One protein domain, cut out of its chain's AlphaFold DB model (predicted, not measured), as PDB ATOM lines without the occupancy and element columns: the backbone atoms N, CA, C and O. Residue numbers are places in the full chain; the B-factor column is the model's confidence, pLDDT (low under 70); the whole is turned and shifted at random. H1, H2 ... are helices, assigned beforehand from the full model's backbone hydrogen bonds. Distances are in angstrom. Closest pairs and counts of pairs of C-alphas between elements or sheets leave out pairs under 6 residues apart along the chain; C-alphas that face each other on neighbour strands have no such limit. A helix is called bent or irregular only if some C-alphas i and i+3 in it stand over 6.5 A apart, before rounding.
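Overview. This is residues 77 to 189 of the 238 residues of an uncharacterized protein of Monosporascus sp. 5C6A (UniProt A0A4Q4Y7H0). Three long helices lie side by side in a flat row, H3 in the middle with H1 on one side and H4 on the other. Beyond the end of H1, short H2 and the loop of residues 117 to 128 make one end of the long axis. The printed part has 113 residues with four named helices, H1, H2, H3 and H4 in that order, and no named strand; the class is all helix. It is only just extended, close to loose, with a radius of gyration of the C-alphas of 20.1 A and spans of 66 by 37 by 17 A.

Along the chain. Find C-alpha 82 at (4.524, -3.966, -58.853); from there H1 runs 38.8 A to residue 107. H2 is residues 113 to 116. H3, residues 129 to 157, measures 43.1 A and is only just irregular, with C-alphas 148 and 151 6.8 A apart. H4, residues 162 to 188, runs 38.2 A to C-alpha 188 at (-0.707, -30.226, -24.964).

Arrangement. Look at residues 91 to 102 of H1: these alone touch H3, opposite ways at a shallow tilt of 10 degrees, closest at the C-alphas of Asn 95 and Thr 143, 7.3 A. H2 is close to H1 but not clearly touching, the C-alphas of Leu 107 and Met 113 being closest at 7.6 A. H3 and H4 form a helical hairpin, opposite ways at a shallow tilt of 8 degrees; residues 144 to 155 touch residues 165 to 176, closest at the C-alphas of Val 152 and Met 169, 6.8 A. H1 and H4 are apart. The O i to N i+4 pairs within hydrogen-bond range number 19 of 22 in H1, 22 of 25 in H3 and 20 of 23 in H4; H2 is too short for one.

Size, cuts and confidence. The C-alphas of Thr 120 and Pro 161, the two farthest apart, are 66.6 A from each other. The printed part has no cut, and H2 to H3 is a long link. Look for pLDDT under 70 at 30 residues, among them 77 to 85 and 175 to 189.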
ATOM      1  N   SER A  77      12.977 -10.728 -57.340       45.31
ATOM      2  CA  SER A  77      12.512  -9.377 -57.681       45.31
ATOM      3  C   SER A  77      12.540  -9.040 -59.177       45.31
ATOM      4  O   SER A  77      12.222  -7.917 -59.554       45.31
ATOM      5  N   LYS A  78      12.858 -10.006 -60.049       46.12
ATOM      6  CA  LYS A  78      12.701  -9.859 -61.504       46.12
ATOM      7  C   LYS A  78      11.463 -10.557 -62.088       46.12
ATOM      8  O   LYS A  78      11.255 -10.437 -63.290       46.12
ATOM      9  N   LEU A  79      10.637 -11.242 -61.285       52.41
ATOM     10  CA  LEU A  79       9.505 -12.043 -61.789       52.41
ATOM     11  C   LEU A  79       8.108 -11.572 -61.327       52.41
ATOM     12  O   LEU A  79       7.110 -12.168 -61.719       52.41
ATOM     13  N   LEU A  80       8.011 -10.527 -60.498       56.44
ATOM     14  CA  LEU A  80       6.761 -10.131 -59.831       56.44
ATOM     15  C   LEU A  80       6.305  -8.727 -60.257       56.44
ATOM     16  O   LEU A  80       7.094  -7.783 -60.293       56.44
ATOM     17  N   GLU A  81       5.014  -8.579 -60.562       65.31
ATOM     18  CA  GLU A  81       4.382  -7.292 -60.879       65.31
ATOM     19  C   GLU A  81       4.360  -6.347 -59.656       65.31
ATOM     20  O   GLU A  81       4.261  -6.790 -58.510       65.31
ATOM     21  N   LYS A  82       4.389  -5.021 -59.890       60.97
ATOM     22  CA  LYS A  82       4.524  -3.966 -58.853       60.97
ATOM     23  C   LYS A  82       3.537  -4.080 -57.677       60.97
ATOM     24  O   LYS A  82       3.867  -3.687 -56.565       60.97
ATOM     25  N   GLN A  83       2.343  -4.623 -57.912       63.97
ATOM     26  CA  GLN A  83       1.293  -4.792 -56.900       63.97
ATOM     27  C   GLN A  83       1.656  -5.838 -55.826       63.97
ATOM     28  O   GLN A  83       1.235  -5.722 -54.681       63.97
ATOM     29  N   GLN A  84       2.466  -6.844 -56.166       62.66
ATOM     30  CA  GLN A  84       2.760  -7.983 -55.279       62.66
ATOM     31  C   GLN A  84       3.901  -7.686 -54.311       62.66
ATOM     32  O   GLN A  84       3.913  -8.171 -53.183       62.66
ATOM     33  N   LEU A  85       4.812  -6.804 -54.720       68.12
ATOM     34  CA  LEU A  85       5.894  -6.309 -53.876       68.12
ATOM     35  C   LEU A  85       5.371  -5.474 -52.701       68.12
ATOM     36  O   LEU A  85       5.930  -5.556 -51.613       68.12
ATOM     37  N   ILE A  86       4.274  -4.729 -52.888       72.19
ATOM     38  CA  ILE A  86       3.669  -3.909 -51.825       72.19
ATOM     39  C   ILE A  86       3.138  -4.797 -50.695       72.19
ATOM     40  O   ILE A  86       3.403  -4.525 -49.528       72.19
ATOM     41  N   VAL A  87       2.435  -5.882 -51.033       74.12
ATOM     42  CA  VAL A  87       1.847  -6.799 -50.040       74.12
ATOM     43  C   VAL A  87       2.931  -7.569 -49.285       74.12
ATOM     44  O   VAL A  87       2.856  -7.696 -48.066       74.12
ATOM     45  N   ILE A  88       3.967  -8.035 -49.988       75.50
ATOM     46  CA  ILE A  88       5.107  -8.723 -49.366       75.50
ATOM     47  C   ILE A  88       5.859  -7.770 -48.432       75.50
ATOM     48  O   ILE A  88       6.141  -8.123 -47.292       75.50
ATOM     49  N   TYR A  89       6.137  -6.544 -48.879       70.44
ATOM     50  CA  TYR A  89       6.824  -5.551 -48.057       70.44
ATOM     51  C   TYR A  89       6.002  -5.172 -46.820       70.44
ATOM     52  O   TYR A  89       6.541  -5.122 -45.717       70.44
ATOM     53  N   ALA A  90       4.687  -4.990 -46.977       78.19
ATOM     54  CA  ALA A  90       3.781  -4.745 -45.861       78.19
ATOM     55  C   ALA A  90       3.799  -5.901 -44.845       78.19
ATOM     56  O   ALA A  90       3.938  -5.653 -43.651       78.19
ATOM     57  N   ALA A  91       3.739  -7.158 -45.299       78.56
ATOM     58  CA  ALA A  91       3.803  -8.325 -44.418       78.56
ATOM     59  C   ALA A  91       5.148  -8.435 -43.676       78.56
ATOM     60  O   ALA A  91       5.180  -8.765 -42.490       78.56
ATOM     61  N   THR A  92       6.263  -8.124 -44.338       72.88
ATOM     62  CA  THR A  92       7.591  -8.111 -43.707       72.88
ATOM     63  C   THR A  92       7.699  -7.023 -42.644       72.88
ATOM     64  O   THR A  92       8.153  -7.297 -41.535       72.88
ATOM     65  N   VAL A  93       7.240  -5.804 -42.940       78.50
ATOM     66  CA  VAL A  93       7.238  -4.694 -41.973       78.50
ATOM     67  C   VAL A  93       6.381  -5.036 -40.753       78.50
ATOM     68  O   VAL A  93       6.821  -4.824 -39.625       78.50
ATOM     69  N   VAL A  94       5.202  -5.627 -40.967       80.88
ATOM     70  CA  VAL A  94       4.323  -6.083 -39.880       80.88
ATOM     71  C   VAL A  94       5.021  -7.125 -39.004       80.88
ATOM     72  O   VAL A  94       4.995  -6.988 -37.786       80.88
ATOM     73  N   ASN A  95       5.701  -8.115 -39.590       79.69
ATOM     74  CA  ASN A  95       6.429  -9.134 -38.826       79.69
ATOM     75  C   ASN A  95       7.603  -8.561 -38.019       79.69
ATOM     76  O   ASN A  95       7.800  -8.950 -36.871       79.69
ATOM     77  N   VAL A  96       8.373  -7.630 -38.588       79.38
ATOM     78  CA  VAL A  96       9.501  -6.993 -37.885       79.38
ATOM     79  C   VAL A  96       9.002  -6.128 -36.727       79.38
ATOM     80  O   VAL A  96       9.541  -6.195 -35.621       79.38
ATOM     81  N   LEU A  97       7.948  -5.343 -36.953       78.88
ATOM     82  CA  LEU A  97       7.339  -4.523 -35.910       78.88
ATOM     83  C   LEU A  97       6.756  -5.398 -34.793       78.88
ATOM     84  O   LEU A  97       7.026  -5.175 -33.620       78.88
ATOM     85  N   TYR A  98       6.016  -6.443 -35.151       82.00
ATOM     86  CA  TYR A  98       5.458  -7.385 -34.190       82.00
ATOM     87  C   TYR A  98       6.544  -8.120 -33.378       82.00
ATOM     88  O   TYR A  98       6.459  -8.210 -32.152       82.00
ATOM     89  N   GLY A  99       7.602  -8.601 -34.038       80.06
ATOM     90  CA  GLY A  99       8.707  -9.310 -33.387       80.06
ATOM     91  C   GLY A  99       9.519  -8.430 -32.432       80.06
ATOM     92  O   GLY A  99       9.955  -8.882 -31.373       80.06
ATOM     93  N   THR A 100       9.695  -7.154 -32.769       78.88
ATOM     94  CA  THR A 100      10.362  -6.197 -31.872       78.88
ATOM     95  C   THR A 100       9.488  -5.857 -30.669       78.88
ATOM     96  O   THR A 100       9.978  -5.922 -29.546       78.88
ATOM     97  N   LEU A 101       8.192  -5.591 -30.865       82.19
ATOM     98  CA  LEU A 101       7.251  -5.312 -29.771       82.19
ATOM     99  C   LEU A 101       7.165  -6.467 -28.765       82.19
ATOM    100  O   LEU A 101       7.351  -6.249 -27.570       82.19
ATOM    101  N   THR A 102       6.999  -7.699 -29.247       78.94
ATOM    102  CA  THR A 102       6.959  -8.894 -28.383       78.94
ATOM    103  C   THR A 102       8.273  -9.129 -27.635       78.94
ATOM    104  O   THR A 102       8.263  -9.621 -26.509       78.94
ATOM    105  N   SER A 103       9.417  -8.733 -28.202       80.81
ATOM    106  CA  SER A 103      10.709  -8.802 -27.504       80.81
ATOM    107  C   SER A 103      10.778  -7.829 -26.321       80.81
ATOM    108  O   SER A 103      11.319  -8.176 -25.272       80.81
ATOM    109  N   PHE A 104      10.208  -6.628 -26.460       78.75
ATOM    110  CA  PHE A 104      10.134  -5.657 -25.365       78.75
ATOM    111  C   PHE A 104       9.094  -6.041 -24.306       78.75
ATOM    112  O   PHE A 104       9.335  -5.807 -23.125       78.75
ATOM    113  N   GLU A 105       7.981  -6.677 -24.682       79.75
ATOM    114  CA  GLU A 105       6.975  -7.175 -23.729       79.75
ATOM    115  C   GLU A 105       7.581  -8.118 -22.680       79.75
ATOM    116  O   GLU A 105       7.264  -8.005 -21.500       79.75
ATOM    117  N   TRP A 106       8.510  -8.992 -23.079       76.19
ATOM    118  CA  TRP A 106       9.207  -9.883 -22.147       76.19
ATOM    119  C   TRP A 106      10.185  -9.157 -21.217       76.19
ATOM    120  O   TRP A 106      10.357  -9.572 -20.073       76.19
ATOM    121  N   LEU A 107      10.805  -8.069 -21.684       78.06
ATOM    122  CA  LEU A 107      11.713  -7.251 -20.871       78.06
ATOM    123  C   LEU A 107      10.967  -6.412 -19.822       78.06
ATOM    124  O   LEU A 107      11.550  -6.065 -18.799       78.06
ATOM    125  N   TYR A 108       9.689  -6.107 -20.067       79.12
ATOM    126  CA  TYR A 108       8.838  -5.298 -19.190       79.12
ATOM    127  C   TYR A 108       7.619  -6.065 -18.659       79.12
ATOM    128  O   TYR A 108       6.617  -5.453 -18.285       79.12
ATOM    129  N   ALA A 109       7.694  -7.398 -18.604       81.12
ATOM    130  CA  ALA A 109       6.580  -8.250 -18.180       81.12
ATOM    131  C   ALA A 109       6.086  -7.918 -16.756       81.12
ATOM    132  O   ALA A 109       4.891  -8.031 -16.468       81.12
ATOM    133  N   CYS A 110       6.997  -7.462 -15.889       85.56
ATOM    134  CA  CYS A 110       6.706  -6.959 -14.552       85.56
ATOM    135  C   CYS A 110       7.328  -5.573 -14.327       85.56
ATOM    136  O   CYS A 110       8.426  -5.268 -14.798       85.56
ATOM    137  N   GLN A 111       6.615  -4.735 -13.576       84.56
ATOM    138  CA  GLN A 111       7.099  -3.465 -13.043       84.56
ATOM    139  C   GLN A 111       7.037  -3.537 -11.504       84.56
ATOM    140  O   GLN A 111       5.930  -3.482 -10.955       84.56
ATOM    141  N   PRO A 112       8.177  -3.663 -10.803       84.19
ATOM    142  CA  PRO A 112       9.538  -3.733 -11.336       84.19
ATOM    143  C   PRO A 112       9.890  -5.151 -11.836       84.19
ATOM    144  O   PRO A 112       9.193  -6.121 -11.528       84.19
ATOM    145  N   MET A 113      10.947  -5.276 -12.645       82.00
ATOM    146  CA  MET A 113      11.295  -6.547 -13.297       82.00
ATOM    147  C   MET A 113      11.688  -7.629 -12.279       82.00
ATOM    148  O   MET A 113      11.448  -8.809 -12.534       82.00
ATOM    149  N   GLU A 114      12.203  -7.255 -11.097       80.81
ATOM    150  CA  GLU A 114      12.634  -8.236 -10.093       80.81
ATOM    151  C   GLU A 114      11.485  -9.086  -9.546       80.81
ATOM    152  O   GLU A 114      11.682 -10.253  -9.206       80.81
ATOM    153  N   LYS A 115      10.260  -8.553  -9.576       77.62
ATOM    154  CA  LYS A 115       9.048  -9.267  -9.160       77.62
ATOM    155  C   LYS A 115       8.769 -10.526  -9.984       77.62
ATOM    156  O   LYS A 115       8.080 -11.429  -9.516       77.62
ATOM    157  N   TYR A 116       9.297 -10.609 -11.208       79.19
ATOM    158  CA  TYR A 116       9.120 -11.786 -12.057       79.19
ATOM    159  C   TYR A 116       9.735 -13.053 -11.440       79.19
ATOM    160  O   TYR A 116       9.214 -14.149 -11.639       79.19
ATOM    161  N   TRP A 117      10.835 -12.916 -10.693       77.19
ATOM    162  CA  TRP A 117      11.525 -14.042 -10.053       77.19
ATOM    163  C   TRP A 117      11.506 -13.990  -8.523       77.19
ATOM    164  O   TRP A 117      11.659 -15.036  -7.896       77.19
ATOM    165  N   ASP A 118      11.306 -12.814  -7.924       75.00
ATOM    166  CA  ASP A 118      11.206 -12.632  -6.478       75.00
ATOM    167  C   ASP A 118       9.761 -12.342  -6.052       75.00
ATOM    168  O   ASP A 118       9.268 -11.212  -6.090       75.00
ATOM    169  N   LEU A 119       9.073 -13.400  -5.621       77.56
ATOM    170  CA  LEU A 119       7.678 -13.346  -5.180       77.56
ATOM    171  C   LEU A 119       7.501 -12.675  -3.809       77.56
ATOM    172  O   LEU A 119       6.364 -12.465  -3.383       77.56
ATOM    173  N   THR A 120       8.590 -12.350  -3.101       79.88
ATOM    174  CA  THR A 120       8.514 -11.631  -1.820       79.88
ATOM    175  C   THR A 120       8.173 -10.150  -2.010       79.88
ATOM    176  O   THR A 120       7.645  -9.511  -1.098       79.88
ATOM    177  N   ILE A 121       8.393  -9.615  -3.215       79.19
ATOM    178  CA  ILE A 121       8.067  -8.239  -3.590       79.19
ATOM    179  C   ILE A 121       6.568  -8.147  -3.918       79.19
ATOM    180  O   ILE A 121       6.110  -8.477  -5.015       79.19
ATOM    181  N   VAL A 122       5.773  -7.692  -2.945       79.62
ATOM    182  CA  VAL A 122       4.304  -7.600  -3.076       79.62
ATOM    183  C   VAL A 122       3.878  -6.384  -3.905       79.62
ATOM    184  O   VAL A 122       2.881  -6.437  -4.629       79.62
ATOM    185  N   GLU A 123       4.656  -5.304  -3.864       79.25
ATOM    186  CA  GLU A 123       4.379  -4.071  -4.603       79.25
ATOM    187  C   GLU A 123       4.653  -4.234  -6.105       79.25
ATOM    188  O   GLU A 123       5.423  -5.093  -6.527       79.25
ATOM    189  N   GLY A 124       3.966  -3.460  -6.943       77.88
ATOM    190  CA  GLY A 124       4.123  -3.516  -8.398       77.88
ATOM    191  C   GLY A 124       3.092  -4.378  -9.125       77.88
ATOM    192  O   GLY A 124       2.292  -5.101  -8.526       77.88
ATOM    193  N   THR A 125       3.106  -4.298 -10.451       81.94
ATOM    194  CA  THR A 125       2.126  -4.959 -11.326       81.94
ATOM    195  C   THR A 125       2.844  -5.828 -12.351       81.94
ATOM    196  O   THR A 125       3.890  -5.449 -12.873       81.94
ATOM    197  N   CYS A 126       2.293  -7.012 -12.609       86.12
ATOM    198  CA  CYS A 126       2.774  -7.932 -13.634       86.12
ATOM    199  C   CYS A 126       1.645  -8.209 -14.616       86.12
ATOM    200  O   CYS A 126       0.474  -8.276 -14.228       86.12
ATOM    201  N   PHE A 127       2.000  -8.400 -15.880       82.19
ATOM    202  CA  PHE A 127       1.054  -8.906 -16.854       82.19
ATOM    203  C   PHE A 127       0.769 -10.387 -16.614       82.19
ATOM    204  O   PHE A 127       1.624 -11.164 -16.191       82.19
ATOM    205  N   ASP A 128      -0.469 -10.776 -16.894       82.31
ATOM    206  CA  ASP A 128      -0.888 -12.167 -16.836       82.31
ATOM    207  C   ASP A 128      -0.196 -12.946 -17.966       82.31
ATOM    208  O   ASP A 128      -0.451 -12.700 -19.152       82.31
ATOM    209  N   LEU A 129       0.682 -13.879 -17.589       78.25
ATOM    210  CA  LEU A 129       1.452 -14.691 -18.531       78.25
ATOM    211  C   LEU A 129       0.542 -15.458 -19.494       78.25
ATOM    212  O   LEU A 129       0.881 -15.607 -20.667       78.25
ATOM    213  N   PHE A 130      -0.621 -15.922 -19.028       78.19
ATOM    214  CA  PHE A 130      -1.554 -16.657 -19.872       78.19
ATOM    215  C   PHE A 130      -2.144 -15.747 -20.949       78.19
ATOM    216  O   PHE A 130      -2.222 -16.132 -22.117       78.19
ATOM    217  N   LYS A 131      -2.496 -14.506 -20.587       76.19
ATOM    218  CA  LYS A 131      -2.997 -13.516 -21.551       76.19
ATOM    219  C   LYS A 131      -1.924 -13.114 -22.557       76.19
ATOM    220  O   LYS A 131      -2.218 -13.068 -23.748       76.19
ATOM    221  N   MET A 132      -0.689 -12.883 -22.108       79.38
ATOM    222  CA  MET A 132       0.437 -12.587 -23.002       79.38
ATOM    223  C   MET A 132       0.706 -13.733 -23.981       79.38
ATOM    224  O   MET A 132       0.822 -13.508 -25.184       79.38
ATOM    225  N   MET A 133       0.738 -14.973 -23.489       79.25
ATOM    226  CA  MET A 133       0.958 -16.153 -24.326       79.25
ATOM    227  C   MET A 133      -0.168 -16.348 -25.346       79.25
ATOM    228  O   MET A 133       0.103 -16.671 -26.502       79.25
ATOM    229  N   LEU A 134      -1.421 -16.108 -24.947       82.06
ATOM    230  CA  LEU A 134      -2.576 -16.218 -25.833       82.06
ATOM    231  C   LEU A 134      -2.545 -15.158 -26.940       82.06
ATOM    232  O   LEU A 134      -2.739 -15.496 -28.104       82.06
ATOM    233  N   ILE A 135      -2.250 -13.899 -26.604       82.62
ATOM    234  CA  ILE A 135      -2.159 -12.806 -27.585       82.62
ATOM    235  C   ILE A 135      -1.019 -13.067 -28.577       82.62
ATOM    236  O   ILE A 135      -1.241 -13.010 -29.787       82.62
ATOM    237  N   ASN A 136       0.170 -13.427 -28.083       84.25
ATOM    238  CA  ASN A 136       1.318 -13.748 -28.931       84.25
ATOM    239  C   ASN A 136       1.024 -14.962 -29.834       84.25
ATOM    240  O   ASN A 136       1.307 -14.955 -31.032       84.25
ATOM    241  N   GLY A 137       0.378 -15.994 -29.285       83.12
ATOM    242  CA  GLY A 137      -0.042 -17.170 -30.042       83.12
ATOM    243  C   GLY A 137      -1.011 -16.830 -31.175       83.12
ATOM    244  O   GLY A 137      -0.784 -17.234 -32.316       83.12
ATOM    245  N   VAL A 138      -2.058 -16.050 -30.890       85.06
ATOM    246  CA  VAL A 138      -3.046 -15.624 -31.896       85.06
ATOM    247  C   VAL A 138      -2.378 -14.816 -33.003       85.06
ATOM    248  O   VAL A 138      -2.590 -15.104 -34.179       85.06
ATOM    249  N   MET A 139      -1.539 -13.845 -32.648       82.56
ATOM    250  CA  MET A 139      -0.858 -13.001 -33.629       82.56
ATOM    251  C   MET A 139       0.080 -13.807 -34.533       82.56
ATOM    252  O   MET A 139       0.063 -13.601 -35.744       82.56
ATOM    253  N   ASN A 140       0.807 -14.784 -33.985       82.69
ATOM    254  CA  ASN A 140       1.694 -15.668 -34.750       82.69
ATOM    255  C   ASN A 140       0.917 -16.575 -35.728       82.69
ATOM    256  O   ASN A 140       1.323 -16.783 -36.872       82.69
ATOM    257  N   VAL A 141      -0.253 -17.076 -35.312       84.75
ATOM    258  CA  VAL A 141      -1.154 -17.839 -36.197       84.75
ATOM    259  C   VAL A 141      -1.709 -16.951 -37.311       84.75
ATOM    260  O   VAL A 141      -1.779 -17.378 -38.464       84.75
ATOM    261  N   VAL A 142      -2.081 -15.709 -36.992       85.06
ATOM    262  CA  VAL A 142      -2.593 -14.743 -37.975       85.06
ATOM    263  C   VAL A 142      -1.516 -14.378 -38.999       85.06
ATOM    264  O   VAL A 142      -1.799 -14.390 -40.198       85.06
ATOM    265  N   THR A 143      -0.279 -14.110 -38.572       82.69
ATOM    266  CA  THR A 143       0.833 -13.820 -39.492       82.69
ATOM    267  C   THR A 143       1.143 -15.006 -40.401       82.69
ATOM    268  O   THR A 143       1.293 -14.819 -41.610       82.69
ATOM    269  N   ASP A 144       1.142 -16.230 -39.864       83.25
ATOM    270  CA  ASP A 144       1.353 -17.451 -40.650       83.25
ATOM    271  C   ASP A 144       0.219 -17.659 -41.673       83.25
ATOM    272  O   ASP A 144       0.478 -17.960 -42.841       83.25
ATOM    273  N   ALA A 145      -1.041 -17.426 -41.286       83.44
ATOM    274  CA  ALA A 145      -2.184 -17.521 -42.194       83.44
ATOM    275  C   ALA A 145      -2.099 -16.502 -43.343       83.44
ATOM    276  O   ALA A 145      -2.337 -16.853 -44.499       83.44
ATOM    277  N   ILE A 146      -1.712 -15.255 -43.053       81.62
ATOM    278  CA  ILE A 146      -1.537 -14.206 -44.069       81.62
ATOM    279  C   ILE A 146      -0.457 -14.607 -45.081       81.62
ATOM    280  O   ILE A 146      -0.673 -14.496 -46.289       81.62
ATOM    281  N   ILE A 147       0.680 -15.125 -44.608       79.62
ATOM    282  CA  ILE A 147       1.786 -15.564 -45.471       79.62
ATOM    283  C   ILE A 147       1.363 -16.760 -46.337       79.62
ATOM    284  O   ILE A 147       1.669 -16.796 -47.530       79.62
ATOM    285  N   LEU A 148       0.618 -17.717 -45.775       78.38
ATOM    286  CA  LEU A 148       0.138 -18.889 -46.513       78.38
ATOM    287  C   LEU A 148      -0.942 -18.550 -47.551       78.38
ATOM    288  O   LEU A 148      -1.033 -19.199 -48.593       78.38
ATOM    289  N   LEU A 149      -1.758 -17.527 -47.308       79.69
ATOM    290  CA  LEU A 149      -2.792 -17.094 -48.252       79.69
ATOM    291  C   LEU A 149      -2.238 -16.222 -49.386       79.69
ATOM    292  O   LEU A 149      -2.842 -16.155 -50.461       79.69
ATOM    293  N   LEU A 150      -1.074 -15.600 -49.187       76.38
ATOM    294  CA  LEU A 150      -0.464 -14.667 -50.133       76.38
ATOM    295  C   LEU A 150      -0.275 -15.263 -51.548       76.38
ATOM    296  O   LEU A 150      -0.752 -14.667 -52.518       76.38
ATOM    297  N   PRO A 151       0.317 -16.456 -51.728       74.00
ATOM    298  CA  PRO A 151       0.456 -17.050 -53.053       74.00
ATOM    299  C   PRO A 151      -0.811 -17.767 -53.534       74.00
ATOM    300  O   PRO A 151      -0.961 -17.988 -54.733       74.00
ATOM    301  N   VAL A 152      -1.772 -18.084 -52.659       75.62
ATOM    302  CA  VAL A 152      -3.095 -18.581 -53.088       75.62
ATOM    303  C   VAL A 152      -3.848 -17.475 -53.827       75.62
ATOM    304  O   VAL A 152      -4.386 -17.713 -54.913       75.62
ATOM    305  N   TRP A 153      -3.826 -16.258 -53.277       76.38
ATOM    306  CA  TRP A 153      -4.388 -15.071 -53.918       76.38
ATOM    307  C   TRP A 153      -3.682 -14.747 -55.243       76.38
ATOM    308  O   TRP A 153      -4.340 -14.465 -56.246       76.38
ATOM    309  N   PHE A 154      -2.355 -14.890 -55.281       72.25
ATOM    310  CA  PHE A 154      -1.555 -14.746 -56.500       72.25
ATOM    311  C   PHE A 154      -1.970 -15.730 -57.608       72.25
ATOM    312  O   PHE A 154      -2.266 -15.330 -58.737       72.25
ATOM    313  N   LEU A 155      -2.050 -17.023 -57.280       72.94
ATOM    314  CA  LEU A 155      -2.343 -18.094 -58.239       72.94
ATOM    315  C   LEU A 155      -3.762 -18.029 -58.817       72.94
ATOM    316  O   LEU A 155      -4.045 -18.682 -59.819       72.94
ATOM    317  N   TRP A 156      -4.670 -17.257 -58.215       73.38
ATOM    318  CA  TRP A 156      -6.013 -17.033 -58.755       73.38
ATOM    319  C   TRP A 156      -6.037 -16.077 -59.950       73.38
ATOM    320  O   TRP A 156      -6.927 -16.187 -60.793       73.38
ATOM    321  N   LYS A 157      -5.076 -15.153 -60.041       66.25
ATOM    322  CA  LYS A 157      -4.969 -14.205 -61.162       66.25
ATOM    323  C   LYS A 157      -4.199 -14.790 -62.348       66.25
ATOM    324  O   LYS A 157      -4.376 -14.327 -63.473       66.25
ATOM    325  N   LEU A 158      -3.384 -15.820 -62.115       69.19
ATOM    326  CA  LEU A 158      -2.555 -16.451 -63.137       69.19
ATOM    327  C   LEU A 158      -3.304 -17.620 -63.802       69.19
ATOM    328  O   LEU A 158      -3.727 -18.567 -63.140       69.19
ATOM    329  N   ARG A 159      -3.478 -17.562 -65.128       72.56
ATOM    330  CA  ARG A 159      -4.158 -18.599 -65.930       72.56
ATOM    331  C   ARG A 159      -3.285 -19.856 -66.072       72.56
ATOM    332  O   ARG A 159      -2.732 -20.116 -67.134       72.56
ATOM    333  N   LEU A 160      -3.150 -20.624 -64.995       72.31
ATOM    334  CA  LEU A 160      -2.440 -21.906 -64.979       72.31
ATOM    335  C   LEU A 160      -3.412 -23.091 -65.112       72.31
ATOM    336  O   LEU A 160      -4.537 -23.019 -64.604       72.31
ATOM    337  N   PRO A 161      -2.988 -24.210 -65.732       79.69
ATOM    338  CA  PRO A 161      -3.769 -25.440 -65.755       79.69
ATOM    339  C   PRO A 161      -4.006 -25.953 -64.326       79.69
ATOM    340  O   PRO A 161      -3.097 -26.009 -63.493       79.69
ATOM    341  N   THR A 162      -5.242 -26.361 -64.039       77.62
ATOM    342  CA  THR A 162      -5.750 -26.686 -62.692       77.62
ATOM    343  C   THR A 162      -4.914 -27.729 -61.950       77.62
ATOM    344  O   THR A 162      -4.774 -27.637 -60.733       77.62
ATOM    345  N   ARG A 163      -4.286 -28.677 -62.660       76.31
ATOM    346  CA  ARG A 163      -3.399 -29.692 -62.061       76.31
ATOM    347  C   ARG A 163      -2.138 -29.104 -61.414       76.31
ATOM    348  O   ARG A 163      -1.752 -29.555 -60.342       76.31
ATOM    349  N   GLN A 164      -1.526 -28.081 -62.013       71.81
ATOM    350  CA  GLN A 164      -0.350 -27.412 -61.434       71.81
ATOM    351  C   GLN A 164      -0.749 -26.501 -60.267       71.81
ATOM    352  O   GLN A 164      -0.061 -26.449 -59.252       71.81
ATOM    353  N   ARG A 165      -1.915 -25.853 -60.373       71.50
ATOM    354  CA  ARG A 165      -2.493 -25.017 -59.313       71.50
ATOM    355  C   ARG A 165      -2.766 -25.813 -58.034       71.50
ATOM    356  O   ARG A 165      -2.390 -25.366 -56.957       71.50
ATOM    357  N   VAL A 166      -3.364 -27.000 -58.158       75.75
ATOM    358  CA  VAL A 166      -3.633 -27.886 -57.012       75.75
ATOM    359  C   VAL A 166      -2.333 -28.416 -56.397       75.75
ATOM    360  O   VAL A 166      -2.230 -28.464 -55.177       75.75
ATOM    361  N   GLY A 167      -1.316 -28.737 -57.208       77.06
ATOM    362  CA  GLY A 167      -0.011 -29.185 -56.706       77.06
ATOM    363  C   GLY A 167       0.713 -28.129 -55.863       77.06
ATOM    364  O   GLY A 167       1.171 -28.426 -54.762       77.06
ATOM    365  N   VAL A 168       0.755 -26.877 -56.333       70.31
ATOM    366  CA  VAL A 168       1.385 -25.770 -55.590       70.31
ATOM    367  C   VAL A 168       0.585 -25.414 -54.332       70.31
ATOM    368  O   VAL A 168       1.179 -25.208 -53.274       70.31
ATOM    369  N   MET A 169      -0.753 -25.415 -54.405       66.75
ATOM    370  CA  MET A 169      -1.609 -25.229 -53.224       66.75
ATOM    371  C   MET A 169      -1.400 -26.340 -52.186       66.75
ATOM    372  O   MET A 169      -1.314 -26.052 -50.994       66.75
ATOM    373  N   GLY A 170      -1.263 -27.591 -52.634       69.00
ATOM    374  CA  GLY A 170      -1.005 -28.739 -51.771       69.00
ATOM    375  C   GLY A 170       0.332 -28.625 -51.045       69.00
ATOM    376  O   GLY A 170       0.364 -28.682 -49.820       69.00
ATOM    377  N   ILE A 171       1.435 -28.391 -51.761       70.69
ATOM    378  CA  ILE A 171       2.777 -28.319 -51.153       70.69
ATOM    379  C   ILE A 171       2.851 -27.212 -50.091       70.69
ATOM    380  O   ILE A 171       3.428 -27.416 -49.023       70.69
ATOM    381  N   MET A 172       2.219 -26.064 -50.340       65.12
ATOM    382  CA  MET A 172       2.328 -24.928 -49.432       65.12
ATOM    383  C   MET A 172       1.448 -25.026 -48.183       65.12
ATOM    384  O   MET A 172       1.878 -24.648 -47.097       65.12
ATOM    385  N   MET A 173       0.240 -25.576 -48.317       67.75
ATOM    386  CA  MET A 173      -0.662 -25.810 -47.182       67.75
ATOM    387  C   MET A 173      -0.142 -26.928 -46.269       67.75
ATOM    388  O   MET A 173      -0.217 -26.830 -45.045       67.75
ATOM    389  N   THR A 174       0.433 -27.977 -46.862       70.38
ATOM    390  CA  THR A 174       0.881 -29.172 -46.132       70.38
ATOM    391  C   THR A 174       2.167 -28.905 -45.338       70.38
ATOM    392  O   THR A 174       2.323 -29.420 -44.236       70.38
ATOM    393  N   GLY A 175       3.066 -28.050 -45.844       61.31
ATOM    394  CA  GLY A 175       4.325 -27.718 -45.167       61.31
ATOM    395  C   GLY A 175       4.164 -26.863 -43.901       61.31
ATOM    396  O   GLY A 175       4.802 -27.148 -42.891       61.31
ATOM    397  N   GLY A 176       3.302 -25.839 -43.926       62.78
ATOM    398  CA  GLY A 176       3.140 -24.910 -42.796       62.78
ATOM    399  C   GLY A 176       2.283 -25.464 -41.655       62.78
ATOM    400  O   GLY A 176       2.635 -25.337 -40.483       62.78
ATOM    401  N   LEU A 177       1.173 -26.126 -41.990       61.03
ATOM    402  CA  LEU A 177       0.214 -26.602 -40.991       61.03
ATOM    403  C   LEU A 177       0.705 -27.847 -40.250       61.03
ATOM    404  O   LEU A 177       0.489 -27.939 -39.047       61.03
ATOM    405  N   ILE A 178       1.403 -28.778 -40.910       67.56
ATOM    406  CA  ILE A 178       1.865 -30.017 -40.256       67.56
ATOM    407  C   ILE A 178       2.933 -29.728 -39.197       67.56
ATOM    408  O   ILE A 178       2.865 -30.277 -38.100       67.56
ATOM    409  N   VAL A 179       3.890 -28.843 -39.492       60.91
ATOM    410  CA  VAL A 179       4.974 -28.498 -38.557       60.91
ATOM    411  C   VAL A 179       4.426 -27.769 -37.326       60.91
ATOM    412  O   VAL A 179       4.797 -28.092 -36.200       60.91
ATOM    413  N   ARG A 180       3.494 -26.825 -37.518       56.34
ATOM    414  CA  ARG A 180       2.868 -26.070 -36.420       56.34
ATOM    415  C   ARG A 180       1.857 -26.896 -35.628       56.34
ATOM    416  O   ARG A 180       1.827 -26.790 -34.405       56.34
ATOM    417  N   ALA A 181       1.060 -27.737 -36.287       60.81
ATOM    418  CA  ALA A 181       0.128 -28.646 -35.622       60.81
ATOM    419  C   ALA A 181       0.871 -29.680 -34.770       60.81
ATOM    420  O   ALA A 181       0.435 -29.976 -33.665       60.81
ATOM    421  N   LYS A 182       2.025 -30.176 -35.235       63.66
ATOM    422  CA  LYS A 182       2.895 -31.034 -34.421       63.66
ATOM    423  C   LYS A 182       3.463 -30.292 -33.220       63.66
ATOM    424  O   LYS A 182       3.252 -30.734 -32.103       63.66
ATOM    425  N   ALA A 183       4.059 -29.120 -33.432       59.34
ATOM    426  CA  ALA A 183       4.607 -28.322 -32.338       59.34
ATOM    427  C   ALA A 183       3.549 -27.928 -31.287       59.34
ATOM    428  O   ALA A 183       3.854 -27.883 -30.104       59.34
ATOM    429  N   SER A 184       2.307 -27.654 -31.702       60.66
ATOM    430  CA  SER A 184       1.205 -27.330 -30.784       60.66
ATOM    431  C   SER A 184       0.578 -28.557 -30.121       60.66
ATOM    432  O   SER A 184       0.216 -28.476 -28.953       60.66
ATOM    433  N   ALA A 185       0.493 -29.698 -30.807       61.12
ATOM    434  CA  ALA A 185       0.061 -30.956 -30.199       61.12
ATOM    435  C   ALA A 185       1.068 -31.444 -29.149       61.12
ATOM    436  O   ALA A 185       0.666 -31.835 -28.056       61.12
ATOM    437  N   ASP A 186       2.364 -31.318 -29.441       57.28
ATOM    438  CA  ASP A 186       3.436 -31.660 -28.509       57.28
ATOM    439  C   ASP A 186       3.398 -30.755 -27.257       57.28
ATOM    440  O   ASP A 186       3.821 -31.180 -26.191       57.28
ATOM    441  N   LEU A 187       2.825 -29.542 -27.329       58.44
ATOM    442  CA  LEU A 187       2.632 -28.663 -26.162       58.44
ATOM    443  C   LEU A 187       1.476 -29.091 -25.243       58.44
ATOM    444  O   LEU A 187       1.498 -28.756 -24.061       58.44
ATOM    445  N   ILE A 188       0.469 -29.807 -25.753       57.66
ATOM    446  CA  ILE A 188      -0.707 -30.226 -24.964       57.66
ATOM    447  C   ILE A 188      -0.374 -31.436 -24.077       57.66
ATOM    448  O   ILE A 188      -0.985 -31.626 -23.028       57.66
ATOM    449  N   GLU A 189       0.613 -32.242 -24.471       57.69
ATOM    450  CA  GLU A 189       0.988 -33.472 -23.762       57.69
ATOM    451  C   GLU A 189       2.065 -33.251 -22.679       57.69
ATOM    452  O   GLU A 189       2.355 -34.139 -21.874       57.69
TER     453      GLU A 189